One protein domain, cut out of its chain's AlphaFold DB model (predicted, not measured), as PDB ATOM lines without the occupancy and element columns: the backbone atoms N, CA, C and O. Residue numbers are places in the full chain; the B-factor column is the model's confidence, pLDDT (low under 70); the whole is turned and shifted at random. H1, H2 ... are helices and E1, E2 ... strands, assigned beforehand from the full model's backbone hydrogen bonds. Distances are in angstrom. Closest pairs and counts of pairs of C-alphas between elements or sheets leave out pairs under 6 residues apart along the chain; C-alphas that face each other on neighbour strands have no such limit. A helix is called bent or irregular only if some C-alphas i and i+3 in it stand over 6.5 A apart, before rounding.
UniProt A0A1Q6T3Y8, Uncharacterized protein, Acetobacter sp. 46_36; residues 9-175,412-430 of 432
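Overview. This is residues 9 to 175 and 412 to 430 of the 432 residues of an uncharacterized protein of Acetobacter sp. 46_36 (UniProt A0A1Q6T3Y8). A strongly twisted sheet of five parallel strands, E1 to E5, forms the middle of the domain, with H1 and H7 over one face and H4 over the other. H3 packs on H4 away from the sheet, while H5 and H6 make a small corner far out, beyond E4, and the last residues of H7 stick out. The printed part has 186 residues with seven named helices and five named strands, in the order E1 H1 H2 H3 E2 H4 E3 E4 H5 H6 E5 H7, and the sheet runs E1 E2 E3 E4 E5. The class is mixed, helices and strands; the whole is compact, with a radius of gyration of the C-alphas of 15.9 A and spans of 45 by 38 by 29 A.

Arrangement. The sheet holds E1 (residues 9 to 11), E2 (91 to 95), E3 (128 to 132), E4 (144 to 148) and E5 (170 to 173); E1 and E5 are its edge strands. Across E1 and E2, N 93 and O 9 are within hydrogen-bond range at 2.9 A; across E2 and E3, N 92 and O 128 at 2.9 A; across E3 and E4, N 146 and O 131 at 2.9 A; across E4 and E5, N 171 and O 145 at 2.8 A. From edge to edge the strands' lines turn by 88 degrees. H1 (residues 16 to 30) is on the sheet over E2 at a height of 8.4 A, and H7 (residues 412 to 428) is on the same face over E4 at 6.8 A. H4 (residues 104 to 121) is on the opposite face at 8.6 A, over E2 and only just over E3, with 3 C-alphas; this gives three layers, helices on both faces of a sheet. On the local plane H1 and E2 stand at 13 degrees, H4 and E2 at 18 degrees, and H7 and E4 at 27 degrees, and each helix runs along the strands. H1, with residues 24 to 29 alone, touches H7 at a steep tilt of 54 degrees, the same way; the C-alphas of Ile 29 and Ala 416 are closest, at 5.1 A. H3 (residues 67 to 84), only just not on the sheet with 4 pairs of C-alphas within 10 A, touches H4 at a steep tilt of 60 degrees, closest at C-alphas of Gln 71 and Ala 114, 5.4 A. H2 (residues 39 to 42) only grazes the sheet and touches H1, closest at C-alphas of Asp 27 and Ala 39, 5.2 A. H5 (residues 154 to 162) is not on the sheet, and H6 (residues 164 to 169) only grazes it; the two only just touch, only at the corner by their link, with 3 pairs of C-alphas within 8 A. Two strand-helix-strand units, parallel neighbour strands with helices between, have right-handed crossovers: E2, H4, E3 and E4, H5 H6, E5; E1, H1 H2 H3, E2 is a third unit. Every O i to N i+4 pair is within hydrogen-bond range in H1, H4, H5, H6 and H7; H3 has 12 of 14, and H2 is too short for such a pair.

Along the chain. E1 begins at C-alpha 9, (-2.111, -28.895, -40.916). E2 measures 13.4 A from first to last C-alpha, E3 13.2 A and E4 13.0 A. H3 measures 26.2 A, H4 25.9 A, H7 24.6 A and H1 20.3 A. H3 is only just irregular: C-alphas 80 and 83 are 6.9 A apart. H7 ends at C-alpha 428, (-14.142, -12.959, -27.682).

Size, cuts and confidence. The two C-alphas farthest apart are those of Glu 50 and Gln 162, 46.3 A. Residues 176 to 411 are not printed, and C-alphas 175 and 412 are 10.2 A apart across this cut. Of the links printed whole, H2 to H3 and E3 to E4 are long. Residues 424 to 430, of which 424 to 428 belong to H7, stand free. The mean pLDDT of the printed part is 88.7; it is under 70 at residues 32, 34 to 35, 99, 101 to 102 and 426 to 430.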
ATOM      1  N   PHE A   9      -2.369 -27.724 -40.074       95.75
ATOM      2  CA  PHE A   9      -2.111 -28.895 -40.916       95.75
ATOM      3  C   PHE A   9      -2.967 -28.862 -42.192       95.75
ATOM      4  O   PHE A   9      -3.934 -28.095 -42.277       95.75
ATOM      5  N   ALA A  10      -2.609 -29.677 -43.183       96.06
ATOM      6  CA  ALA A  10      -3.310 -29.785 -44.465       96.06
ATOM      7  C   ALA A  10      -3.186 -31.200 -45.054       96.06
ATOM      8  O   ALA A  10      -2.312 -31.953 -44.646       96.06
ATOM      9  N   VAL A  11      -4.033 -31.554 -46.025       93.25
ATOM     10  CA  VAL A  11      -3.820 -32.744 -46.873       93.25
ATOM     11  C   VAL A  11      -2.861 -32.374 -48.004       93.25
ATOM     12  O   VAL A  11      -3.025 -31.307 -48.599       93.25
ATOM     13  N   ASP A  12      -1.849 -33.206 -48.268       91.69
ATOM     14  CA  ASP A  12      -0.874 -32.961 -49.339       91.69
ATOM     15  C   ASP A  12      -1.516 -33.118 -50.731       91.69
ATOM     16  O   ASP A  12      -2.619 -33.646 -50.896       91.69
ATOM     17  N   THR A  13      -0.831 -32.616 -51.755       88.19
ATOM     18  CA  THR A  13      -1.294 -32.632 -53.144       88.19
ATOM     19  C   THR A  13      -0.118 -32.793 -54.108       88.19
ATOM     20  O   THR A  13       0.897 -32.110 -53.945       88.19
ATOM     21  N   PRO A  14      -0.254 -33.609 -55.174       81.75
ATOM     22  CA  PRO A  14       0.773 -33.717 -56.212       81.75
ATOM     23  C   PRO A  14       0.881 -32.450 -57.073       81.75
ATOM     24  O   PRO A  14       1.821 -32.278 -57.851       81.75
ATOM     25  N   TYR A  15      -0.072 -31.518 -56.961       81.31
ATOM     26  CA  TYR A  15      -0.044 -30.277 -57.721       81.31
ATOM     27  C   TYR A  15       0.862 -29.247 -57.044       81.31
ATOM     28  O   TYR A  15       0.428 -28.495 -56.172       81.31
ATOM     29  N   MET A  16       2.107 -29.154 -57.521       79.94
ATOM     30  CA  MET A  16       3.154 -28.246 -57.019       79.94
ATOM     31  C   MET A  16       2.680 -26.819 -56.710       79.94
ATOM     32  O   MET A  16       3.048 -26.262 -55.680       79.94
ATOM     33  N   GLY A  17       1.838 -26.232 -57.567       81.81
ATOM     34  CA  GLY A  17       1.276 -24.899 -57.329       81.81
ATOM     35  C   GLY A  17       0.432 -24.834 -56.053       81.81
ATOM     36  O   GLY A  17       0.653 -23.957 -55.227       81.81
ATOM     37  N   CYS A  18      -0.482 -25.787 -55.854       87.56
ATOM     38  CA  CYS A  18      -1.298 -25.878 -54.639       87.56
ATOM     39  C   CYS A  18      -0.434 -26.224 -53.421       87.56
ATOM     40  O   CYS A  18      -0.564 -25.607 -52.365       87.56
ATOM     41  N   ARG A  19       0.513 -27.153 -53.582       90.00
ATOM     42  CA  ARG A  19       1.432 -27.564 -52.518       90.00
ATOM     43  C   ARG A  19       2.282 -26.403 -52.000       90.00
ATOM     44  O   ARG A  19       2.379 -26.211 -50.793       90.00
ATOM     45  N   ASN A  20       2.829 -25.573 -52.890       89.19
ATOM     46  CA  ASN A  20       3.591 -24.375 -52.516       89.19
ATOM     47  C   ASN A  20       2.757 -23.370 -51.707       89.19
ATOM     48  O   ASN A  20       3.296 -22.683 -50.836       89.19
ATOM     49  N   GLN A  21       1.452 -23.289 -51.981       91.75
ATOM     50  CA  GLN A  21       0.526 -22.428 -51.244       91.75
ATOM     51  C   GLN A  21       0.266 -22.983 -49.843       91.75
ATOM     52  O   GLN A  21       0.360 -22.238 -48.866       91.75
ATOM     53  N   LEU A  22       0.004 -24.292 -49.738       94.88
ATOM     54  CA  LEU A  22      -0.165 -24.983 -48.458       94.88
ATOM     55  C   LEU A  22       1.084 -24.835 -47.591       94.88
ATOM     56  O   LEU A  22       0.983 -24.378 -46.456       94.88
ATOM     57  N   LEU A  23       2.263 -25.137 -48.138       93.69
ATOM     58  CA  LEU A  23       3.529 -25.027 -47.417       93.69
ATOM     59  C   LEU A  23       3.797 -23.594 -46.939       93.69
ATOM     60  O   LEU A  23       4.169 -23.404 -45.786       93.69
ATOM     61  N   GLY A  24       3.555 -22.581 -47.780       92.88
ATOM     62  CA  GLY A  24       3.724 -21.177 -47.388       92.88
ATOM     63  C   GLY A  24       2.783 -20.762 -46.252       92.88
ATOM     64  O   GLY A  24       3.198 -20.099 -45.301       92.88
ATOM     65  N   ALA A  25       1.523 -21.192 -46.316       94.44
ATOM     66  CA  ALA A  25       0.527 -20.927 -45.283       94.44
ATOM     67  C   ALA A  25       0.851 -21.636 -43.955       94.44
ATOM     68  O   ALA A  25       0.754 -21.026 -42.886       94.44
ATOM     69  N   LEU A  26       1.258 -22.908 -44.027       94.56
ATOM     70  CA  LEU A  26       1.675 -23.711 -42.878       94.56
ATOM     71  C   LEU A  26       2.914 -23.115 -42.210       94.56
ATOM     72  O   LEU A  26       2.886 -22.886 -41.003       94.56
ATOM     73  N   ASP A  27       3.960 -22.791 -42.979       91.56
ATOM     74  CA  ASP A  27       5.187 -22.189 -42.447       91.56
ATOM     75  C   ASP A  27       4.878 -20.870 -41.723       91.56
ATOM     76  O   ASP A  27       5.337 -20.650 -40.600       91.56
ATOM     77  N   ALA A  28       4.043 -20.000 -42.301       90.88
ATOM     78  CA  ALA A  28       3.715 -18.714 -41.687       90.88
ATOM     79  C   ALA A  28       2.924 -18.840 -40.369       90.88
ATOM     80  O   ALA A  28       3.164 -18.085 -39.409       90.88
ATOM     81  N   ILE A  29       2.000 -19.803 -40.288       90.44
ATOM     82  CA  ILE A  29       1.249 -20.068 -39.056       90.44
ATOM     83  C   ILE A  29       2.155 -20.733 -38.014       90.44
ATOM     84  O   ILE A  29       2.260 -20.214 -36.896       90.44
ATOM     85  N   ASN A  30       2.846 -21.813 -38.392       88.81
ATOM     86  CA  ASN A  30       3.553 -22.711 -37.479       88.81
ATOM     87  C   ASN A  30       4.886 -22.142 -36.977       88.81
ATOM     88  O   ASN A  30       5.244 -22.388 -35.826       88.81
ATOM     89  N   LYS A  31       5.597 -21.318 -37.764       80.25
ATOM     90  CA  LYS A  31       6.879 -20.697 -37.357       80.25
ATOM     91  C   LYS A  31       6.774 -19.864 -36.076       80.25
ATOM     92  O   LYS A  31       7.747 -19.695 -35.347       80.25
ATOM     93  N   ASN A  32       5.584 -19.347 -35.790       69.06
ATOM     94  CA  ASN A  32       5.308 -18.530 -34.610       69.06
ATOM     95  C   ASN A  32       4.658 -19.327 -33.463       69.06
ATOM     96  O   ASN A  32       4.304 -18.736 -32.440       69.06
ATOM     97  N   SER A  33       4.489 -20.643 -33.630       70.56
ATOM     98  CA  SER A  33       4.003 -21.536 -32.582       70.56
ATOM     99  C   SER A  33       5.091 -21.795 -31.534       70.56
ATOM    100  O   SER A  33       6.290 -21.754 -31.826       70.56
ATOM    101  N   LYS A  34       4.691 -22.105 -30.293       67.50
ATOM    102  CA  LYS A  34       5.604 -22.673 -29.280       67.50
ATOM    103  C   LYS A  34       6.210 -24.007 -29.732       67.50
ATOM    104  O   LYS A  34       7.343 -24.302 -29.375       67.50
ATOM    105  N   THR A  35       5.470 -24.763 -30.537       67.31
ATOM    106  CA  THR A  35       5.828 -26.074 -31.090       67.31
ATOM    107  C   THR A  35       6.094 -25.954 -32.590       67.31
ATOM    108  O   THR A  35       5.409 -26.565 -33.406       67.31
ATOM    109  N   ALA A  36       7.029 -25.079 -32.972       74.06
ATOM    110  CA  ALA A  36       7.346 -24.852 -34.378       74.06
ATOM    111  C   ALA A  36       7.731 -26.177 -35.059       74.06
ATOM    112  O   ALA A  36       8.708 -26.822 -34.682       74.06
ATOM    113  N   LEU A  37       6.942 -26.570 -36.057       83.31
ATOM    114  CA  LEU A  37       7.181 -27.737 -36.893       83.31
ATOM    115  C   LEU A  37       7.438 -27.284 -38.333       83.31
ATOM    116  O   LEU A  37       6.770 -26.348 -38.785       83.31
ATOM    117  N   PRO A  38       8.356 -27.947 -39.061       87.00
ATOM    118  CA  PRO A  38       8.463 -27.779 -40.508       87.00
ATOM    119  C   PRO A  38       7.108 -28.041 -41.174       87.00
ATOM    120  O   PRO A  38       6.449 -29.022 -40.820       87.00
ATOM    121  N   ALA A  39       6.694 -27.201 -42.131       87.62
ATOM    122  CA  ALA A  39       5.408 -27.358 -42.817       87.62
ATOM    123  C   ALA A  39       5.212 -28.752 -43.429       87.62
ATOM    124  O   ALA A  39       4.100 -29.272 -43.406       87.62
ATOM    125  N   GLU A  40       6.282 -29.382 -43.914       88.69
ATOM    126  CA  GLU A  40       6.262 -30.725 -44.495       88.69
ATOM    127  C   GLU A  40       5.783 -31.785 -43.492       88.69
ATOM    128  O   GLU A  40       5.080 -32.715 -43.868       88.69
ATOM    129  N   LYS A  41       6.089 -31.616 -42.196       89.12
ATOM    130  CA  LYS A  41       5.617 -32.517 -41.128       89.12
ATOM    131  C   LYS A  41       4.150 -32.291 -40.748       89.12
ATOM    132  O   LYS A  41       3.606 -33.035 -39.941       89.12
ATOM    133  N   CYS A  42       3.520 -31.256 -41.296       91.62
ATOM    134  CA  CYS A  42       2.119 -30.916 -41.064       91.62
ATOM    135  C   CYS A  42       1.223 -31.258 -42.266       91.62
ATOM    136  O   CYS A  42       0.052 -30.871 -42.284       91.62
ATOM    137  N   LEU A  43       1.765 -31.959 -43.264       92.69
ATOM    138  CA  LEU A  43       1.023 -32.462 -44.412       92.69
ATOM    139  C   LEU A  43       0.581 -33.912 -44.176       92.69
ATOM    140  O   LEU A  43       1.358 -34.758 -43.738       92.69
ATOM    141  N   LEU A  44      -0.688 -34.188 -44.464       92.19
ATOM    142  CA  LEU A  44      -1.282 -35.519 -44.430       92.19
ATOM    143  C   LEU A  44      -1.154 -36.145 -45.818       92.19
ATOM    144  O   LEU A  44      -1.723 -35.629 -46.779       92.19
ATOM    145  N   LEU A  45      -0.433 -37.257 -45.907       88.38
ATOM    146  CA  LEU A  45      -0.368 -38.075 -47.116       88.38
ATOM    147  C   LEU A  45      -1.531 -39.078 -47.127       88.38
ATOM    148  O   LEU A  45      -1.806 -39.639 -46.065       88.38
ATOM    149  N   PRO A  46      -2.205 -39.302 -48.272       84.44
ATOM    150  CA  PRO A  46      -3.233 -40.331 -48.415       84.44
ATOM    151  C   PRO A  46      -2.722 -41.746 -48.113       84.44
ATOM    152  O   PRO A  46      -1.516 -41.997 -48.128       84.44
ATOM    153  N   SER A  47      -3.645 -42.680 -47.872       79.12
ATOM    154  CA  SER A  47      -3.300 -44.077 -47.606       79.12
ATOM    155  C   SER A  47      -2.515 -44.679 -48.779       79.12
ATOM    156  O   SER A  47      -2.874 -44.482 -49.939       79.12
ATOM    157  N   GLY A  48      -1.426 -45.389 -48.475       77.19
ATOM    158  CA  GLY A  48      -0.542 -46.003 -49.471       77.19
ATOM    159  C   GLY A  48       0.511 -45.076 -50.096       77.19
ATOM    160  O   GLY A  48       1.326 -45.567 -50.869       77.19
ATOM    161  N   ALA A  49       0.537 -43.780 -49.760       83.56
ATOM    162  CA  ALA A  49       1.592 -42.858 -50.191       83.56
ATOM    163  C   ALA A  49       2.632 -42.641 -49.077       83.56
ATOM    164  O   ALA A  49       2.292 -42.205 -47.973       83.56
ATOM    165  N   GLU A  50       3.910 -42.891 -49.372       82.94
ATOM    166  CA  GLU A  50       5.023 -42.583 -48.462       82.94
ATOM    167  C   GLU A  50       5.548 -41.164 -48.691       82.94
ATOM    168  O   GLU A  50       5.989 -40.476 -47.764       82.94
ATOM    169  N   THR A  51       5.453 -40.704 -49.935       83.62
ATOM    170  CA  THR A  51       5.884 -39.397 -50.410       83.62
ATOM    171  C   THR A  51       4.821 -38.770 -51.313       83.62
ATOM    172  O   THR A  51       3.880 -39.419 -51.763       83.62
ATOM    173  N   VAL A  52       4.969 -37.477 -51.615       80.94
ATOM    174  CA  VAL A  52       4.079 -36.811 -52.582       80.94
ATOM    175  C   VAL A  52       4.225 -37.382 -53.995       80.94
ATOM    176  O   VAL A  52       3.293 -37.281 -54.785       80.94
ATOM    177  N   ASP A  53       5.383 -37.965 -54.319       77.12
ATOM    178  CA  ASP A  53       5.672 -38.480 -55.659       77.12
ATOM    179  C   ASP A  53       4.871 -39.762 -55.946       77.12
ATOM    180  O   ASP A  53       4.602 -40.078 -57.106       77.12
ATOM    181  N   ASP A  54       4.400 -40.438 -54.891       79.31
ATOM    182  CA  ASP A  54       3.486 -41.581 -54.978       79.31
ATOM    183  C   ASP A  54       2.049 -41.141 -55.315       79.31
ATOM    184  O   ASP A  54       1.230 -41.931 -55.792       79.31
ATOM    185  N   MET A  55       1.721 -39.862 -55.096       81.06
ATOM    186  CA  MET A  55       0.392 -39.322 -55.359       81.06
ATOM    187  C   MET A  55       0.228 -39.008 -56.847       81.06
ATOM    188  O   MET A  55       0.915 -38.157 -57.413       81.06
ATOM    189  N   ARG A  56      -0.755 -39.640 -57.493       73.50
ATOM    190  CA  ARG A  56      -1.139 -39.303 -58.876       73.50
ATOM    191  C   ARG A  56      -2.204 -38.215 -58.941       73.50
ATOM    192  O   ARG A  56      -2.173 -37.369 -59.832       73.50
ATOM    193  N   GLU A  57      -3.096 -38.190 -57.959       77.25
ATOM    194  CA  GLU A  57      -4.198 -37.238 -57.871       77.25
ATOM    195  C   GLU A  57      -4.344 -36.685 -56.454       77.25
ATOM    196  O   GLU A  57      -3.801 -37.220 -55.486       77.25
ATOM    197  N   SER A  58      -5.071 -35.573 -56.332       82.00
ATOM    198  CA  SER A  58      -5.427 -35.038 -55.018       82.00
ATOM    199  C   SER A  58      -6.567 -35.843 -54.407       82.00
ATOM    200  O   SER A  58      -7.496 -36.249 -55.101       82.00
ATOM    201  N   LEU A  59      -6.533 -36.005 -53.085       86.31
ATOM    202  CA  LEU A  59      -7.632 -36.598 -52.337       86.31
ATOM    203  C   LEU A  59      -8.821 -35.628 -52.299       86.31
ATOM    204  O   LEU A  59      -8.874 -34.723 -51.462       86.31
ATOM    205  N   CYS A  60      -9.773 -35.796 -53.216       87.25
ATOM    206  CA  CYS A  60     -10.926 -34.913 -53.349       87.25
ATOM    207  C   CYS A  60     -12.248 -35.694 -53.310       87.25
ATOM    208  O   CYS A  60     -12.317 -36.862 -53.684       87.25
ATOM    209  N   TYR A  61     -13.318 -35.047 -52.841       90.31
ATOM    210  CA  TYR A  61     -14.624 -35.688 -52.651       90.31
ATOM    211  C   TYR A  61     -15.221 -36.239 -53.955       90.31
ATOM    212  O   TYR A  61     -15.849 -37.294 -53.933       90.31
ATOM    213  N   ALA A  62     -15.007 -35.556 -55.081       88.88
ATOM    214  CA  ALA A  62     -15.517 -35.968 -56.387       88.88
ATOM    215  C   ALA A  62     -15.050 -37.368 -56.827       88.88
ATOM    216  O   ALA A  62     -15.724 -37.989 -57.642       88.88
ATOM    217  N   HIS A  63     -13.944 -37.883 -56.278       88.12
ATOM    218  CA  HIS A  63     -13.419 -39.213 -56.612       88.12
ATOM    219  C   HIS A  63     -14.080 -40.345 -55.806       88.12
ATOM    220  O   HIS A  63     -13.734 -41.511 -55.970       88.12
ATOM    221  N   PHE A  64     -15.038 -40.027 -54.929       90.25
ATOM    222  CA  PHE A  64     -15.709 -41.000 -54.073       90.25
ATOM    223  C   PHE A  64     -17.179 -41.148 -54.455       90.25
ATOM    224  O   PHE A  64     -17.911 -40.168 -54.576       90.25
ATOM    225  N   GLY A  65     -17.653 -42.395 -54.523       90.81
ATOM    226  CA  GLY A  65     -19.065 -42.697 -54.791       90.81
ATOM    227  C   GLY A  65     -20.033 -42.222 -53.696       90.81
ATOM    228  O   GLY A  65     -21.239 -42.163 -53.918       90.81
ATOM    229  N   SER A  66     -19.539 -41.868 -52.502       95.31
ATOM    230  CA  SER A  66     -20.368 -41.316 -51.427       95.31
ATOM    231  C   SER A  66     -19.578 -40.429 -50.462       95.31
ATOM    232  O   SER A  66     -18.369 -40.584 -50.281       95.31
ATOM    233  N   TYR A  67     -20.285 -39.537 -49.755       96.69
ATOM    234  CA  TYR A  67     -19.682 -38.744 -48.674       96.69
ATOM    235  C   TYR A  67     -19.194 -39.617 -47.517       96.69
ATOM    236  O   TYR A  67     -18.199 -39.277 -46.891       96.69
ATOM    237  N   ARG A  68     -19.853 -40.750 -47.244       97.06
ATOM    238  CA  ARG A  68     -19.442 -41.662 -46.170       97.06
ATOM    239  C   ARG A  68     -18.089 -42.306 -46.475       97.06
ATOM    240  O   ARG A  68     -17.242 -42.341 -45.595       97.06
ATOM    241  N   SER A  69     -17.873 -42.745 -47.715       96.12
ATOM    242  CA  SER A  69     -16.590 -43.309 -48.156       96.12
ATOM    243  C   SER A  69     -15.471 -42.272 -48.059       96.12
ATOM    244  O   SER A  69     -14.441 -42.541 -47.451       96.12
ATOM    245  N   PHE A  70     -15.715 -41.058 -48.563       96.00
ATOM    246  CA  PHE A  70     -14.769 -39.947 -48.440       96.00
ATOM    247  C   PHE A  70     -14.472 -39.592 -46.975       96.00
ATOM    248  O   PHE A  70     -13.321 -39.429 -46.590       96.00
ATOM    249  N   GLN A  71     -15.505 -39.504 -46.134       97.44
ATOM    250  CA  GLN A  71     -15.359 -39.238 -44.703       97.44
ATOM    251  C   GLN A  71     -14.490 -40.293 -44.016       97.44
ATOM    252  O   GLN A  71     -13.623 -39.919 -43.233       97.44
ATOM    253  N   ASN A  72     -14.736 -41.576 -44.282       95.75
ATOM    254  CA  ASN A  72     -13.980 -42.663 -43.670       95.75
ATOM    255  C   ASN A  72     -12.492 -42.574 -44.029       95.75
ATOM    256  O   ASN A  72     -11.657 -42.720 -43.141       95.75
ATOM    257  N   GLU A  73     -12.173 -42.254 -45.286       94.88
ATOM    258  CA  GLU A  73     -10.789 -42.052 -45.726       94.88
ATOM    259  C   GLU A  73     -10.136 -40.883 -44.975       94.88
ATOM    260  O   GLU A  73      -9.076 -41.034 -44.374       94.88
ATOM    261  N   ILE A  74     -10.804 -39.724 -44.906       96.50
ATOM    262  CA  ILE A  74     -10.289 -38.570 -44.151       96.50
ATOM    263  C   ILE A  74     -10.091 -38.902 -42.669       96.50
ATOM    264  O   ILE A  74      -9.115 -38.459 -42.071       96.50
ATOM    265  N   PHE A  75     -10.998 -39.668 -42.066       96.88
ATOM    266  CA  PHE A  75     -10.890 -40.056 -40.661       96.88
ATOM    267  C   PHE A  75      -9.679 -40.956 -40.428       96.88
ATOM    268  O   PHE A  75      -8.897 -40.661 -39.532       96.88
ATOM    269  N   ALA A  76      -9.471 -41.961 -41.282       94.38
ATOM    270  CA  ALA A  76      -8.307 -42.839 -41.203       94.38
ATOM    271  C   ALA A  76      -6.987 -42.051 -41.293       94.38
ATOM    272  O   ALA A  76      -6.057 -42.298 -40.522       94.38
ATOM    273  N   LEU A  77      -6.918 -41.042 -42.169       93.56
ATOM    274  CA  LEU A  77      -5.748 -40.161 -42.267       93.56
ATOM    275  C   LEU A  77      -5.507 -39.339 -41.001       93.56
ATOM    276  O   LEU A  77      -4.362 -39.157 -40.582       93.56
ATOM    277  N   LEU A  78      -6.578 -38.827 -40.395       95.56
ATOM    278  CA  LEU A  78      -6.491 -38.059 -39.156       95.56
ATOM    279  C   LEU A  78      -6.086 -38.951 -37.977       95.56
ATOM    280  O   LEU A  78      -5.206 -38.549 -37.216       95.56
ATOM    281  N   ASP A  79      -6.643 -40.159 -37.874       94.62
ATOM    282  CA  ASP A  79      -6.290 -41.149 -36.851       94.62
ATOM    283  C   ASP A  79      -4.811 -41.542 -36.935       94.62
ATOM    284  O   ASP A  79      -4.127 -41.613 -35.915       94.62
ATOM    285  N   ALA A  80      -4.281 -41.722 -38.148       91.00
ATOM    286  CA  ALA A  80      -2.879 -42.070 -38.343       91.00
ATOM    287  C   ALA A  80      -1.918 -40.927 -37.971       91.00
ATOM    288  O   ALA A  80      -0.814 -41.177 -37.480       91.00
ATOM    289  N   ARG A  81      -2.298 -39.667 -38.226       89.06
ATOM    290  CA  ARG A  81      -1.361 -38.530 -38.196       89.06
ATOM    291  C   ARG A  81      -1.487 -37.613 -36.994       89.06
ATOM    292  O   ARG A  81      -0.460 -37.157 -36.500       89.06
ATOM    293  N   LEU A  82      -2.694 -37.320 -36.512       90.31
ATOM    294  CA  LEU A  82      -2.868 -36.387 -35.394       90.31
ATOM    295  C   LEU A  82      -2.135 -36.822 -34.111       90.31
ATOM    296  O   LEU A  82      -1.552 -35.938 -33.480       90.31
ATOM    297  N   PRO A  83      -2.063 -38.121 -33.743       89.81
ATOM    298  CA  PRO A  83      -1.290 -38.562 -32.576       89.81
ATOM    299  C   PRO A  83       0.221 -38.314 -32.687       89.81
ATOM    300  O   PRO A  83       0.908 -38.261 -31.674       89.81
ATOM    301  N   GLN A  84       0.748 -38.153 -33.907       88.56
ATOM    302  CA  GLN A  84       2.171 -37.894 -34.157       88.56
ATOM    303  C   GLN A  84       2.529 -36.405 -34.008       88.56
ATOM    304  O   GLN A  84       3.707 -36.042 -34.019       88.56
ATOM    305  N   LEU A  85       1.528 -35.523 -33.907       88.62
ATOM    306  CA  LEU A  85       1.739 -34.088 -33.766       88.62
ATOM    307  C   LEU A  85       1.930 -33.710 -32.286       88.62
ATOM    308  O   LEU A  85       1.259 -34.247 -31.411       88.62
ATOM    309  N   PRO A  86       2.790 -32.720 -31.983       87.62
ATOM    310  CA  PRO A  86       3.133 -32.333 -30.611       87.62
ATOM    311  C   PRO A  86       1.980 -31.655 -29.858       87.62
ATOM    312  O   PRO A  86       2.086 -31.386 -28.665       87.62
ATOM    313  N   ALA A  87       0.905 -31.300 -30.562       88.62
ATOM    314  CA  ALA A  87      -0.314 -30.744 -30.004       88.62
ATOM    315  C   ALA A  87      -1.465 -30.968 -30.987       88.62
ATOM    316  O   ALA A  87      -1.246 -31.041 -32.197       88.62
ATOM    317  N   VAL A  88      -2.696 -30.984 -30.475       90.81
ATOM    318  CA  VAL A  88      -3.904 -31.011 -31.309       90.81
ATOM    319  C   VAL A  88      -3.958 -29.730 -32.160       90.81
ATOM    320  O   VAL A  88      -4.051 -28.633 -31.595       90.81
ATOM    321  N   PRO A  89      -3.907 -29.827 -33.502       92.75
ATOM    322  CA  PRO A  89      -3.965 -28.658 -34.367       92.75
ATOM    323  C   PRO A  89      -5.276 -27.888 -34.223       92.75
ATOM    324  O   PRO A  89      -6.325 -28.425 -33.879       92.75
ATOM    325  N   ARG A  90      -5.231 -26.586 -34.504       93.50
ATOM    326  CA  ARG A  90      -6.390 -25.683 -34.382       93.50
ATOM    327  C   ARG A  90      -6.753 -24.995 -35.687       93.50
ATOM    328  O   ARG A  90      -7.788 -24.328 -35.743       93.50
ATOM    329  N   VAL A  91      -5.950 -25.197 -36.730       95.69
ATOM    330  CA  VAL A  91      -6.216 -24.715 -38.085       95.69
ATOM    331  C   VAL A  91      -6.068 -25.859 -39.079       95.69
ATOM    332  O   VAL A  91      -5.067 -26.569 -39.068       95.69
ATOM    333  N   PHE A  92      -7.053 -26.012 -39.952       97.56
ATOM    334  CA  PHE A  92      -6.970 -26.878 -41.118       97.56
ATOM    335  C   PHE A  92      -6.957 -26.015 -42.376       97.56
ATOM    336  O   PHE A  92      -7.795 -25.121 -42.521       97.56
ATOM    337  N   ILE A  93      -6.013 -26.280 -43.273       97.19
ATOM    338  CA  ILE A  93      -5.835 -25.534 -44.515       97.19
ATOM    339  C   ILE A  93      -6.045 -26.482 -45.691       97.19
ATOM    340  O   ILE A  93      -5.535 -27.598 -45.707       97.19
ATOM    341  N   THR A  94      -6.773 -26.022 -46.698       95.12
ATOM    342  CA  THR A  94      -6.872 -26.680 -48.000       95.12
ATOM    343  C   THR A  94      -6.675 -25.657 -49.120       95.12
ATOM    344  O   THR A  94      -6.831 -24.451 -48.907       95.12
ATOM    345  N   ALA A  95      -6.291 -26.115 -50.307       90.75
ATOM    346  CA  ALA A  95      -6.090 -25.273 -51.479       90.75
ATOM    347  C   ALA A  95      -7.239 -25.470 -52.471       90.75
ATOM    348  O   ALA A  95      -7.706 -26.587 -52.684       90.75
ATOM    349  N   TYR A  96      -7.693 -24.380 -53.085       88.06
ATOM    350  CA  TYR A  96      -8.653 -24.441 -54.176       88.06
ATOM    351  C   TYR A  96      -7.940 -24.841 -55.469       88.06
ATOM    352  O   TYR A  96      -7.188 -24.054 -56.049       88.06
ATOM    353  N   ASN A  97      -8.177 -26.065 -55.935       82.62
ATOM    354  CA  ASN A  97      -7.558 -26.545 -57.156       82.62
ATOM    355  C   ASN A  97      -8.358 -26.111 -58.392       82.62
ATOM    356  O   ASN A  97      -9.373 -26.704 -58.744       82.62
ATOM    357  N   LEU A  98      -7.862 -25.089 -59.092       74.75
ATOM    358  CA  LEU A  98      -8.476 -24.555 -60.317       74.75
ATOM    359  C   LEU A  98      -8.578 -25.573 -61.465       74.75
ATOM    360  O   LEU A  98      -9.240 -25.282 -62.456       74.75
ATOM    361  N   THR A  99      -7.914 -26.726 -61.366       68.88
ATOM    362  CA  THR A  99      -7.943 -27.763 -62.405       68.88
ATOM    363  C   THR A  99      -9.087 -28.758 -62.208       68.88
ATOM    364  O   THR A  99      -9.337 -29.557 -63.096       68.88
ATOM    365  N   GLU A 100      -9.788 -28.720 -61.070       71.81
ATOM    366  CA  GLU A 100     -10.963 -29.556 -60.774       71.81
ATOM    367  C   GLU A 100     -12.248 -28.863 -61.256       71.81
ATOM    368  O   GLU A 100     -13.110 -28.462 -60.461       71.81
ATOM    369  N   SER A 101     -12.338 -28.648 -62.571       58.75
ATOM    370  CA  SER A 101     -13.412 -27.899 -63.233       58.75
ATOM    371  C   SER A 101     -14.803 -28.313 -62.738       58.75
ATOM    372  O   SER A 101     -15.230 -29.451 -62.904       58.75
ATOM    373  N   GLY A 102     -15.515 -27.374 -62.108       69.25
ATOM    374  CA  GLY A 102     -16.898 -27.548 -61.646       69.25
ATOM    375  C   GLY A 102     -17.089 -28.218 -60.276       69.25
ATOM    376  O   GLY A 102     -18.206 -28.191 -59.766       69.25
ATOM    377  N   ALA A 103     -16.037 -28.766 -59.654       80.81
ATOM    378  CA  ALA A 103     -16.136 -29.445 -58.352       80.81
ATOM    379  C   ALA A 103     -15.215 -28.874 -57.259       80.81
ATOM    380  O   ALA A 103     -15.399 -29.202 -56.086       80.81
ATOM    381  N   ALA A 104     -14.256 -28.009 -57.606       84.44
ATOM    382  CA  ALA A 104     -13.230 -27.510 -56.685       84.44
ATOM    383  C   ALA A 104     -13.779 -26.872 -55.388       84.44
ATOM    384  O   ALA A 104     -13.209 -27.039 -54.308       84.44
ATOM    385  N   ASP A 105     -14.895 -26.139 -55.454       90.00
ATOM    386  CA  ASP A 105     -15.523 -25.537 -54.273       90.00
ATOM    387  C   ASP A 105     -16.199 -26.595 -53.399       90.00
ATOM    388  O   ASP A 105     -15.975 -26.623 -52.188       90.00
ATOM    389  N   LYS A 106     -16.951 -27.515 -54.012       92.50
ATOM    390  CA  LYS A 106     -17.583 -28.636 -53.313       92.50
ATOM    391  C   LYS A 106     -16.540 -29.541 -52.657       92.50
ATOM    392  O   LYS A 106     -16.719 -29.921 -51.503       92.50
ATOM    393  N   ASN A 107     -15.441 -29.837 -53.348       92.88
ATOM    394  CA  ASN A 107     -14.334 -30.644 -52.836       92.88
ATOM    395  C   ASN A 107     -13.709 -30.009 -51.590       92.88
ATOM    396  O   ASN A 107     -13.629 -30.660 -50.546       92.88
ATOM    397  N   ALA A 108     -13.351 -28.724 -51.662       93.69
ATOM    398  CA  ALA A 108     -12.792 -28.001 -50.523       93.69
ATOM    399  C   ALA A 108     -13.775 -27.926 -49.335       93.69
ATOM    400  O   ALA A 108     -13.374 -28.138 -48.186       93.69
ATOM    401  N   ASP A 109     -15.067 -27.669 -49.589       95.44
ATOM    402  CA  ASP A 109     -16.076 -27.575 -48.524       95.44
ATOM    403  C   ASP A 109     -16.353 -28.938 -47.873       95.44
ATOM    404  O   ASP A 109     -16.478 -29.018 -46.650       95.44
ATOM    405  N   MET A 110     -16.410 -30.023 -48.658       96.56
ATOM    406  CA  MET A 110     -16.604 -31.382 -48.135       96.56
ATOM    407  C   MET A 110     -15.394 -31.872 -47.347       96.56
ATOM    408  O   MET A 110     -15.573 -32.503 -46.305       96.56
ATOM    409  N   LEU A 111     -14.175 -31.533 -47.769       96.06
ATOM    410  CA  LEU A 111     -12.970 -31.825 -46.996       96.06
ATOM    411  C   LEU A 111     -13.003 -31.107 -45.636       96.06
ATOM    412  O   LEU A 111     -12.817 -31.723 -44.588       96.06
ATOM    413  N   CYS A 112     -13.352 -29.817 -45.634       97.69
ATOM    414  CA  CYS A 112     -13.528 -29.041 -44.405       97.69
ATOM    415  C   CYS A 112     -14.662 -29.581 -43.518       97.69
ATOM    416  O   CYS A 112     -14.554 -29.545 -42.288       97.69
ATOM    417  N   ARG A 113     -15.740 -30.104 -44.118       98.12
ATOM    418  CA  ARG A 113     -16.827 -30.787 -43.407       98.12
ATOM    419  C   ARG A 113     -16.326 -32.041 -42.696       98.12
ATOM    420  O   ARG A 113     -16.571 -32.169 -41.499       98.12
ATOM    421  N   ALA A 114     -15.622 -32.926 -43.405       98.19
ATOM    422  CA  ALA A 114     -15.106 -34.170 -42.845       98.19
ATOM    423  C   ALA A 114     -14.173 -33.890 -41.657       98.19
ATOM    424  O   ALA A 114     -14.390 -34.424 -40.571       98.19
ATOM    425  N   VAL A 115     -13.235 -32.947 -41.798       98.12
ATOM    426  CA  VAL A 115     -12.339 -32.538 -40.701       98.12
ATOM    427  C   VAL A 115     -13.120 -31.988 -39.499       98.12
ATOM    428  O   VAL A 115     -12.863 -32.372 -38.360       98.12
ATOM    429  N   LYS A 116     -14.124 -31.126 -39.714       98.50
ATOM    430  CA  LYS A 116     -14.969 -30.609 -38.620       98.50
ATOM    431  C   LYS A 116     -15.775 -31.705 -37.923       98.50
ATOM    432  O   LYS A 116     -15.923 -31.671 -36.701       98.50
ATOM    433  N   GLU A 117     -16.308 -32.659 -38.680       98.50
ATOM    434  CA  GLU A 117     -17.050 -33.794 -38.130       98.50
ATOM    435  C   GLU A 117     -16.141 -34.724 -37.316       98.50
ATOM    436  O   GLU A 117     -16.571 -35.162 -36.247       98.50
ATOM    437  N   TYR A 118     -14.896 -34.945 -37.749       98.31
ATOM    438  CA  TYR A 118     -13.884 -35.681 -36.986       98.31
ATOM    439  C   TYR A 118     -13.609 -35.006 -35.636       98.31
ATOM    440  O   TYR A 118     -13.818 -35.601 -34.581       98.31
ATOM    441  N   TYR A 119     -13.266 -33.713 -35.642       97.94
ATOM    442  CA  TYR A 119     -12.979 -32.966 -34.409       97.94
ATOM    443  C   TYR A 119     -14.143 -32.993 -33.414       97.94
ATOM    444  O   TYR A 119     -13.927 -33.094 -32.205       97.94
ATOM    445  N   ARG A 120     -15.386 -32.940 -33.915       97.81
ATOM    446  CA  ARG A 120     -16.590 -33.047 -33.087       97.81
ATOM    447  C   ARG A 120     -16.771 -34.449 -32.500       97.81
ATOM    448  O   ARG A 120     -17.143 -34.549 -31.339       97.81
ATOM    449  N   ARG A 121     -16.564 -35.515 -33.281       97.62
ATOM    450  CA  ARG A 121     -16.760 -36.906 -32.824       97.62
ATOM    451  C   ARG A 121     -15.706 -37.345 -31.805       97.62
ATOM    452  O   ARG A 121     -16.030 -38.121 -30.920       97.62
ATOM    453  N   HIS A 122     -14.492 -36.809 -31.906       96.88
ATOM    454  CA  HIS A 122     -13.367 -37.147 -31.030       96.88
ATOM    455  C   HIS A 122     -13.131 -36.111 -29.913       96.88
ATOM    456  O   HIS A 122     -12.107 -36.153 -29.242       96.88
ATOM    457  N   ASN A 123     -14.054 -35.156 -29.708       95.25
ATOM    458  CA  ASN A 123     -13.963 -34.111 -28.676       95.25
ATOM    459  C   ASN A 123     -12.639 -33.313 -28.670       95.25
ATOM    460  O   ASN A 123     -12.180 -32.843 -27.632       95.25
ATOM    461  N   LEU A 124     -12.056 -33.067 -29.848       93.75
ATOM    462  CA  LEU A 124     -10.765 -32.374 -30.015       93.75
ATOM    463  C   LEU A 124     -10.874 -30.836 -29.942       93.75
ATOM    464  O   LEU A 124      -9.922 -30.093 -30.194       93.75
ATOM    465  N   GLY A 125     -12.064 -30.330 -29.616       91.38
ATOM    466  CA  GLY A 125     -12.383 -28.911 -29.625       91.38
ATOM    467  C   GLY A 125     -12.665 -28.367 -31.028       91.38
ATOM    468  O   GLY A 125     -13.083 -29.075 -31.941       91.38
ATOM    469  N   LYS A 126     -12.506 -27.051 -31.193       91.50
ATOM    470  CA  LYS A 126     -12.863 -26.344 -32.431       91.50
ATOM    471  C   LYS A 126     -11.686 -26.247 -33.391       91.50
ATOM    472  O   LYS A 126     -10.670 -25.647 -33.045       91.50
ATOM    473  N   ILE A 127     -11.903 -26.704 -34.616       95.88
ATOM    474  CA  ILE A 127     -10.996 -26.517 -35.749       95.88
ATOM    475  C   ILE A 127     -11.439 -25.325 -36.606       95.88
ATOM    476  O   ILE A 127     -12.620 -25.214 -36.945       95.88
ATOM    477  N   PHE A 128     -10.504 -24.427 -36.927       96.69
ATOM    478  CA  PHE A 128     -10.716 -23.323 -37.866       96.69
ATOM    479  C   PHE A 128     -10.307 -23.766 -39.271       96.69
ATOM    480  O   PHE A 128      -9.156 -24.143 -39.483       96.69
ATOM    481  N   THR A 129     -11.229 -23.750 -40.227       97.75
ATOM    482  CA  THR A 129     -10.979 -24.255 -41.587       97.75
ATOM    483  C   THR A 129     -10.774 -23.123 -42.585       97.75
ATOM    484  O   THR A 129     -11.520 -22.138 -42.604       97.75
ATOM    485  N   VAL A 130      -9.770 -23.275 -43.445       96.94
ATOM    486  CA  VAL A 130      -9.351 -22.248 -44.398       96.94
ATOM    487  C   VAL A 130      -9.195 -22.833 -45.794       96.94
ATOM    488  O   VAL A 130      -8.591 -23.891 -45.948       96.94
ATOM    489  N   VAL A 131      -9.684 -22.115 -46.806       95.56
ATOM    490  CA  VAL A 131      -9.382 -22.405 -48.216       95.56
ATOM    491  C   VAL A 131      -8.502 -21.304 -48.809       95.56
ATOM    492  O   VAL A 131      -8.804 -20.113 -48.673       95.56
ATOM    493  N   LEU A 132      -7.405 -21.700 -49.453       94.25
ATOM    494  CA  LEU A 132      -6.477 -20.805 -50.143       94.25
ATOM    495  C   LEU A 132      -6.866 -20.613 -51.608       94.25
ATOM    496  O   LEU A 132      -7.259 -21.569 -52.273       94.25
ATOM    497  N   ILE A 133      -6.688 -19.383 -52.102       87.50
ATOM    498  CA  ILE A 133      -6.718 -19.027 -53.534       87.50
ATOM    499  C   ILE A 133      -8.022 -19.457 -54.222       87.50
ATOM    500  O   ILE A 133      -8.079 -19.863 -55.379       87.50
ATOM    501  N   SER A 134      -9.116 -19.333 -53.477       88.12
ATOM    502  CA  SER A 134     -10.439 -19.689 -53.964       88.12
ATOM    503  C   SER A 134     -11.083 -18.547 -54.746       88.12
ATOM    504  O   SER A 134     -10.789 -17.370 -54.527       88.12
ATOM    505  N   ARG A 135     -12.013 -18.894 -55.639       86.69
ATOM    506  CA  ARG A 135     -13.021 -17.951 -56.141       86.69
ATOM    507  C   ARG A 135     -14.059 -17.667 -55.040       86.69
ATOM    508  O   ARG A 135     -14.128 -18.332 -54.009       86.69
ATOM    509  N   LEU A 136     -14.894 -16.650 -55.232       88.31
ATOM    510  CA  LEU A 136     -15.874 -16.270 -54.212       88.31
ATOM    511  C   LEU A 136     -17.101 -17.211 -54.181       88.31
ATOM    512  O   LEU A 136     -18.121 -16.949 -54.825       88.31
ATOM    513  N   HIS A 137     -17.040 -18.254 -53.351       87.94
ATOM    514  CA  HIS A 137     -18.119 -19.238 -53.167       87.94
ATOM    515  C   HIS A 137     -18.834 -19.121 -51.812       87.94
ATOM    516  O   HIS A 137     -18.334 -18.509 -50.867       87.94
ATOM    517  N   ASN A 138     -20.041 -19.687 -51.714       86.81
ATOM    518  CA  ASN A 138     -20.822 -19.755 -50.468       86.81
ATOM    519  C   ASN A 138     -20.457 -21.009 -49.656       86.81
ATOM    520  O   ASN A 138     -21.276 -21.905 -49.477       86.81
ATOM    521  N   TYR A 139     -19.231 -21.065 -49.144       92.44
ATOM    522  CA  TYR A 139     -18.781 -22.190 -48.326       92.44
ATOM    523  C   TYR A 139     -19.569 -22.324 -47.014       92.44
ATOM    524  O   TYR A 139     -19.673 -21.369 -46.223       92.44
ATOM    525  N   LYS A 140     -20.084 -23.530 -46.747       94.62
ATOM    526  CA  LYS A 140     -20.816 -23.835 -45.512       94.62
ATOM    527  C   LYS A 140     -19.856 -24.173 -44.377       94.62
ATOM    528  O   LYS A 140     -20.050 -23.687 -43.259       94.62
ATOM    529  N   TYR A 141     -18.823 -24.958 -44.664       96.62
ATOM    530  CA  TYR A 141     -17.913 -25.525 -43.672       96.62
ATOM    531  C   TYR A 141     -16.561 -24.822 -43.608       96.62
ATOM    532  O   TYR A 141     -15.816 -25.087 -42.669       96.62
ATOM    533  N   VAL A 142     -16.261 -23.893 -44.516       96.25
ATOM    534  CA  VAL A 142     -15.070 -23.029 -44.439       96.25
ATOM    535  C   VAL A 142     -15.318 -21.797 -43.553       96.25
ATOM    536  O   VAL A 142     -16.356 -21.124 -43.662       96.25
ATOM    537  N   ASP A 143     -14.360 -21.492 -42.673       96.06
ATOM    538  CA  ASP A 143     -14.390 -20.320 -41.787       96.06
ATOM    539  C   ASP A 143     -13.711 -19.092 -42.407       96.06
ATOM    540  O   ASP A 143     -14.206 -17.975 -42.235       96.06
ATOM    541  N   LEU A 144     -12.621 -19.292 -43.159       95.81
ATOM    542  CA  LEU A 144     -11.914 -18.238 -43.888       95.81
ATOM    543  C   LEU A 144     -11.626 -18.641 -45.337       95.81
ATOM    544  O   LEU A 144     -11.078 -19.702 -45.616       95.81
ATOM    545  N   VAL A 145     -11.938 -17.743 -46.261       95.12
ATOM    546  CA  VAL A 145     -11.679 -17.890 -47.692       95.12
ATOM    547  C   VAL A 145     -10.638 -16.859 -48.086       95.12
ATOM    548  O   VAL A 145     -10.913 -15.661 -48.031       95.12
ATOM    549  N   ASN A 146      -9.446 -17.295 -48.484       94.81
ATOM    550  CA  ASN A 146      -8.487 -16.403 -49.121       94.81
ATOM    551  C   ASN A 146      -8.802 -16.290 -50.619       94.81
ATOM    552  O   ASN A 146      -8.846 -17.297 -51.324       94.81
ATOM    553  N   VAL A 147      -9.014 -15.058 -51.086       93.69
ATOM    554  CA  VAL A 147      -9.349 -14.738 -52.478       93.69
ATOM    555  C   VAL A 147      -8.376 -13.680 -53.011       93.69
ATOM    556  O   VAL A 147      -8.507 -12.497 -52.682       93.69
ATOM    557  N   PRO A 148      -7.397 -14.065 -53.841       92.06
ATOM    558  CA  PRO A 148      -6.586 -13.123 -54.597       92.06
ATOM    559  C   PRO A 148      -7.433 -12.174 -55.455       92.06
ATOM    560  O   PRO A 148      -8.399 -12.587 -56.098       92.06
ATOM    561  N   LYS A 149      -7.056 -10.893 -55.515       92.25
ATOM    562  CA  LYS A 149      -7.814  -9.840 -56.211       92.25
ATOM    563  C   LYS A 149      -8.051 -10.134 -57.691       92.25
ATOM    564  O   LYS A 149      -9.112  -9.781 -58.200       92.25
ATOM    565  N   HIS A 150      -7.098 -10.773 -58.365       89.94
ATOM    566  CA  HIS A 150      -7.229 -11.126 -59.780       89.94
ATOM    567  C   HIS A 150      -8.334 -12.171 -60.037       89.94
ATOM    568  O   HIS A 150      -8.906 -12.195 -61.125       89.94
ATOM    569  N   LEU A 151      -8.716 -12.963 -59.024       89.88
ATOM    570  CA  LEU A 151      -9.829 -13.923 -59.087       89.88
ATOM    571  C   LEU A 151     -11.204 -13.293 -58.800       89.88
ATOM    572  O   LEU A 151     -12.227 -13.967 -58.924       89.88
ATOM    573  N   LEU A 152     -11.262 -12.014 -58.407       89.81
ATOM    574  CA  LEU A 152     -12.522 -11.318 -58.146       89.81
ATOM    575  C   LEU A 152     -13.103 -10.730 -59.432       89.81
ATOM    576  O   LEU A 152     -12.615  -9.717 -59.937       89.81
ATOM    577  N   THR A 153     -14.221 -11.296 -59.886       87.50
ATOM    578  CA  THR A 153     -15.044 -10.683 -60.935       87.50
ATOM    579  C   THR A 153     -15.759  -9.436 -60.411       87.50
ATOM    580  O   THR A 153     -15.886  -9.234 -59.198       87.50
ATOM    581  N   PHE A 154     -16.278  -8.605 -61.319       87.75
ATOM    582  CA  PHE A 154     -17.122  -7.465 -60.952       87.75
ATOM    583  C   PHE A 154     -18.295  -7.896 -60.052       87.75
ATOM    584  O   PHE A 154     -18.469  -7.359 -58.958       87.75
ATOM    585  N   TYR A 155     -19.008  -8.960 -60.434       88.88
ATOM    586  CA  TYR A 155     -20.098  -9.530 -59.639       88.88
ATOM    587  C   TYR A 155     -19.647 -10.018 -58.257       88.88
ATOM    588  O   TYR A 155     -20.341  -9.791 -57.265       88.88
ATOM    589  N   SER A 156     -18.466 -10.641 -58.147       90.56
ATOM    590  CA  SER A 156     -17.913 -11.038 -56.846       90.56
ATOM    591  C   SER A 156     -17.663  -9.834 -55.933       90.56
ATOM    592  O   SER A 156     -17.931  -9.910 -54.733       90.56
ATOM    593  N   ARG A 157     -17.197  -8.706 -56.487       90.69
ATOM    594  CA  ARG A 157     -16.978  -7.468 -55.721       90.69
ATOM    595  C   ARG A 157     -18.299  -6.896 -55.206       90.69
ATOM    596  O   ARG A 157     -18.402  -6.628 -54.012       90.69
ATOM    597  N   ILE A 158     -19.320  -6.798 -56.060       92.56
ATOM    598  CA  ILE A 158     -20.664  -6.342 -55.660       92.56
ATOM    599  C   ILE A 158     -21.240  -7.234 -54.551       92.56
ATOM    600  O   ILE A 158     -21.676  -6.737 -53.511       92.56
ATOM    601  N   ARG A 159     -21.140  -8.559 -54.702       92.44
ATOM    602  CA  ARG A 159     -21.622  -9.515 -53.697       92.44
ATOM    603  C   ARG A 159     -20.907  -9.374 -52.346       92.44
ATOM    604  O   ARG A 159     -21.550  -9.512 -51.307       92.44
ATOM    605  N   LEU A 160     -19.605  -9.074 -52.322       92.31
ATOM    606  CA  LEU A 160     -18.860  -8.793 -51.081       92.31
ATOM    607  C   LEU A 160     -19.275  -7.476 -50.408       92.31
ATOM    608  O   LEU A 160     -19.261  -7.379 -49.175       92.31
ATOM    609  N   LEU A 161     -19.647  -6.462 -51.192       91.94
ATOM    610  CA  LEU A 161     -20.163  -5.200 -50.659       91.94
ATOM    611  C   LEU A 161     -21.525  -5.412 -49.986       91.94
ATOM    612  O   LEU A 161     -21.724  -4.971 -48.852       91.94
ATOM    613  N   GLN A 162     -22.408  -6.173 -50.636       93.12
ATOM    614  CA  GLN A 162     -23.776  -6.423 -50.178       93.12
ATOM    615  C   GLN A 162     -23.871  -7.458 -49.042       93.12
ATOM    616  O   GLN A 162     -24.765  -7.376 -48.204       93.12
ATOM    617  N   ASN A 163     -22.949  -8.425 -48.955       92.31
ATOM    618  CA  ASN A 163     -23.031  -9.514 -47.977       92.31
ATOM    619  C   ASN A 163     -21.992  -9.385 -46.849       92.31
ATOM    620  O   ASN A 163     -20.847  -9.833 -46.963       92.31
ATOM    621  N   LYS A 164     -22.419  -8.835 -45.701       90.31
ATOM    622  CA  LYS A 164     -21.573  -8.656 -44.502       90.31
ATOM    623  C   LYS A 164     -20.985  -9.972 -43.977       90.31
ATOM    624  O   LYS A 164     -19.826  -9.989 -43.567       90.31
ATOM    625  N   LYS A 165     -21.755 -11.067 -43.986       88.56
ATOM    626  CA  LYS A 165     -21.302 -12.381 -43.494       88.56
ATOM    627  C   LYS A 165     -20.207 -12.952 -44.392       88.56
ATOM    628  O   LYS A 165     -19.189 -13.417 -43.888       88.56
ATOM    629  N   LEU A 166     -20.394 -12.871 -45.707       90.50
ATOM    630  CA  LEU A 166     -19.398 -13.296 -46.686       90.50
ATOM    631  C   LEU A 166     -18.125 -12.454 -46.559       90.50
ATOM    632  O   LEU A 166     -17.044 -13.009 -46.426       90.50
ATOM    633  N   ARG A 167     -18.255 -11.125 -46.458       90.62
ATOM    634  CA  ARG A 167     -17.119 -10.219 -46.236       90.62
ATOM    635  C   ARG A 167     -16.323 -10.545 -44.970       90.62
ATOM    636  O   ARG A 167     -15.103 -10.464 -44.984       90.62
ATOM    637  N   GLN A 168     -16.983 -10.941 -43.880       89.19
ATOM    638  CA  GLN A 168     -16.294 -11.380 -42.658       89.19
ATOM    639  C   GLN A 168     -15.540 -12.706 -42.840       89.19
ATOM    640  O   GLN A 168     -14.505 -12.903 -42.208       89.19
ATOM    641  N   LYS A 169     -16.028 -13.591 -43.713       92.19
ATOM    642  CA  LYS A 169     -15.375 -14.862 -44.049       92.19
ATOM    643  C   LYS A 169     -14.297 -14.742 -45.127       92.19
ATOM    644  O   LYS A 169     -13.592 -15.714 -45.358       92.19
ATOM    645  N   THR A 170     -14.154 -13.606 -45.803       94.25
ATOM    646  CA  THR A 170     -13.236 -13.470 -46.943       94.25
ATOM    647  C   THR A 170     -12.028 -12.601 -46.595       94.25
ATOM    648  O   THR A 170     -12.170 -11.481 -46.109       94.25
ATOM    649  N   LEU A 171     -10.830 -13.110 -46.885       94.69
ATOM    650  CA  LEU A 171      -9.573 -12.367 -46.896       94.69
ATOM    651  C   LEU A 171      -9.164 -12.107 -48.345       94.69
ATOM    652  O   LEU A 171      -8.816 -13.040 -49.067       94.69
ATOM    653  N   ILE A 172      -9.165 -10.840 -48.748       93.62
ATOM    654  CA  ILE A 172      -8.702 -10.439 -50.078       93.62
ATOM    655  C   ILE A 172      -7.204 -10.130 -50.029       93.62
ATOM    656  O   ILE A 172      -6.781  -9.274 -49.254       93.62
ATOM    657  N   THR A 173      -6.414 -10.773 -50.890       92.00
ATOM    658  CA  THR A 173      -4.969 -10.519 -51.048       92.00
ATOM    659  C   THR A 173      -4.652 -10.010 -52.450       92.00
ATOM    660  O   THR A 173      -5.398 -10.270 -53.388       92.00
ATOM    661  N   VAL A 174      -3.563  -9.255 -52.629       87.94
ATOM    662  CA  VAL A 174      -3.161  -8.791 -53.974       87.94
ATOM    663  C   VAL A 174      -2.655  -9.967 -54.823       87.94
ATOM    664  O   VAL A 174      -3.054 -10.090 -55.975       87.94
ATOM    665  N   GLY A 175      -1.879 -10.877 -54.228       86.88
ATOM    666  CA  GLY A 175      -1.388 -12.097 -54.873       86.88
ATOM    667  C   GLY A 175      -1.793 -13.381 -54.146       86.88
ATOM    668  O   GLY A 175      -2.713 -13.393 -53.320       86.88
ATOM    669  N   PRO A 412       2.208 -14.742 -47.068       90.44
ATOM    670  CA  PRO A 412       2.142 -15.712 -45.977       90.44
ATOM    671  C   PRO A 412       1.967 -15.068 -44.600       90.44
ATOM    672  O   PRO A 412       1.114 -15.506 -43.822       90.44
ATOM    673  N   ARG A 413       2.714 -14.000 -44.294       89.38
ATOM    674  CA  ARG A 413       2.579 -13.294 -43.013       89.38
ATOM    675  C   ARG A 413       1.211 -12.636 -42.857       89.38
ATOM    676  O   ARG A 413       0.555 -12.862 -41.840       89.38
ATOM    677  N   VAL A 414       0.760 -11.876 -43.861       90.69
ATOM    678  CA  VAL A 414      -0.568 -11.230 -43.866       90.69
ATOM    679  C   VAL A 414      -1.674 -12.268 -43.658       90.69
ATOM    680  O   VAL A 414      -2.604 -12.059 -42.877       90.69
ATOM    681  N   PHE A 415      -1.555 -13.418 -44.320       92.56
ATOM    682  CA  PHE A 415      -2.472 -14.537 -44.157       92.56
ATOM    683  C   PHE A 415      -2.480 -15.085 -42.720       92.56
ATOM    684  O   PHE A 415      -3.549 -15.220 -42.119       92.56
ATOM    685  N   ALA A 416      -1.310 -15.373 -42.146       91.94
ATOM    686  CA  ALA A 416      -1.207 -15.924 -40.796       91.94
ATOM    687  C   ALA A 416      -1.750 -14.959 -39.727       91.94
ATOM    688  O   ALA A 416      -2.429 -15.389 -38.790       91.94
ATOM    689  N   GLU A 417      -1.497 -13.655 -39.875       90.81
ATOM    690  CA  GLU A 417      -2.046 -12.614 -38.999       90.81
ATOM    691  C   GLU A 417      -3.580 -12.557 -39.090       90.81
ATOM    692  O   GLU A 417      -4.258 -12.529 -38.058       90.81
ATOM    693  N   ALA A 418      -4.145 -12.645 -40.299       91.69
ATOM    694  CA  ALA A 418      -5.591 -12.693 -40.498       91.69
ATOM    695  C   ALA A 418      -6.231 -13.937 -39.856       91.69
ATOM    696  O   ALA A 418      -7.259 -13.819 -39.187       91.69
ATOM    697  N   VAL A 419      -5.620 -15.118 -40.006       92.69
ATOM    698  CA  VAL A 419      -6.097 -16.355 -39.360       92.69
ATOM    699  C   VAL A 419      -6.105 -16.203 -37.839       92.69
ATOM    700  O   VAL A 419      -7.131 -16.463 -37.207       92.69
ATOM    701  N   ARG A 420      -5.006 -15.715 -37.243       89.94
ATOM    702  CA  ARG A 420      -4.928 -15.475 -35.790       89.94
ATOM    703  C   ARG A 420      -6.017 -14.526 -35.317       89.94
ATOM    704  O   ARG A 420      -6.767 -14.867 -34.405       89.94
ATOM    705  N   HIS A 421      -6.150 -13.379 -35.978       88.94
ATOM    706  CA  HIS A 421      -7.147 -12.375 -35.628       88.94
ATOM    707  C   HIS A 421      -8.568 -12.956 -35.633       88.94
ATOM    708  O   HIS A 421      -9.313 -12.787 -34.668       88.94
ATOM    709  N   ARG A 422      -8.933 -13.711 -36.677       89.19
ATOM    710  CA  ARG A 422     -10.264 -14.328 -36.807       89.19
ATOM    711  C   ARG A 422     -10.555 -15.354 -35.716       89.19
ATOM    712  O   ARG A 422     -11.677 -15.404 -35.204       89.19
ATOM    713  N   ILE A 423      -9.561 -16.153 -35.339       88.06
ATOM    714  CA  ILE A 423      -9.696 -17.128 -34.252       88.06
ATOM    715  C   ILE A 423      -9.913 -16.402 -32.917       88.06
ATOM    716  O   ILE A 423     -10.844 -16.744 -32.183       88.06
ATOM    717  N   THR A 424      -9.133 -15.354 -32.630       82.38
ATOM    718  CA  THR A 424      -9.270 -14.558 -31.400       82.38
ATOM    719  C   THR A 424     -10.607 -13.811 -31.330       82.38
ATOM    720  O   THR A 424     -11.274 -13.850 -30.295       82.38
ATOM    721  N   GLU A 425     -11.050 -13.170 -32.418       76.31
ATOM    722  CA  GLU A 425     -12.357 -12.494 -32.493       76.31
ATOM    723  C   GLU A 425     -13.517 -13.455 -32.209       76.31
ATOM    724  O   GLU A 425     -14.448 -13.120 -31.470       76.31
ATOM    725  N   THR A 426     -13.452 -14.663 -32.772       63.09
ATOM    726  CA  THR A 426     -14.479 -15.697 -32.579       63.09
ATOM    727  C   THR A 426     -14.520 -16.191 -31.129       63.09
ATOM    728  O   THR A 426     -15.593 -16.527 -30.630       63.09
ATOM    729  N   GLY A 427     -13.374 -16.209 -30.439       60.56
ATOM    730  CA  GLY A 427     -13.296 -16.497 -29.005       60.56
ATOM    731  C   GLY A 427     -13.915 -15.393 -28.139       60.56
ATOM    732  O   GLY A 427     -14.680 -15.691 -27.228       60.56
ATOM    733  N   ARG A 428     -13.651 -14.118 -28.458       57.03
ATOM    734  CA  ARG A 428     -14.142 -12.959 -27.682       57.03
ATOM    735  C   ARG A 428     -15.653 -12.738 -27.790       57.03
ATOM    736  O   ARG A 428     -16.275 -12.376 -26.800       57.03
ATOM    737  N   ARG A 429     -16.263 -12.989 -28.955       54.00
ATOM    738  CA  ARG A 429     -17.724 -12.853 -29.164       54.00
ATOM    739  C   ARG A 429     -18.584 -13.884 -28.412       54.00
ATOM    740  O   ARG A 429     -19.788 -13.885 -28.604       54.00
ATOM    741  N   ARG A 430     -17.981 -14.790 -27.636       47.53
ATOM    742  CA  ARG A 430     -18.680 -15.808 -26.830       47.53
ATOM    743  C   ARG A 430     -18.610 -15.567 -25.322       47.53
ATOM    744  O   ARG A 430     -19.196 -16.338 -24.577       47.53
TER     745      ARG A 430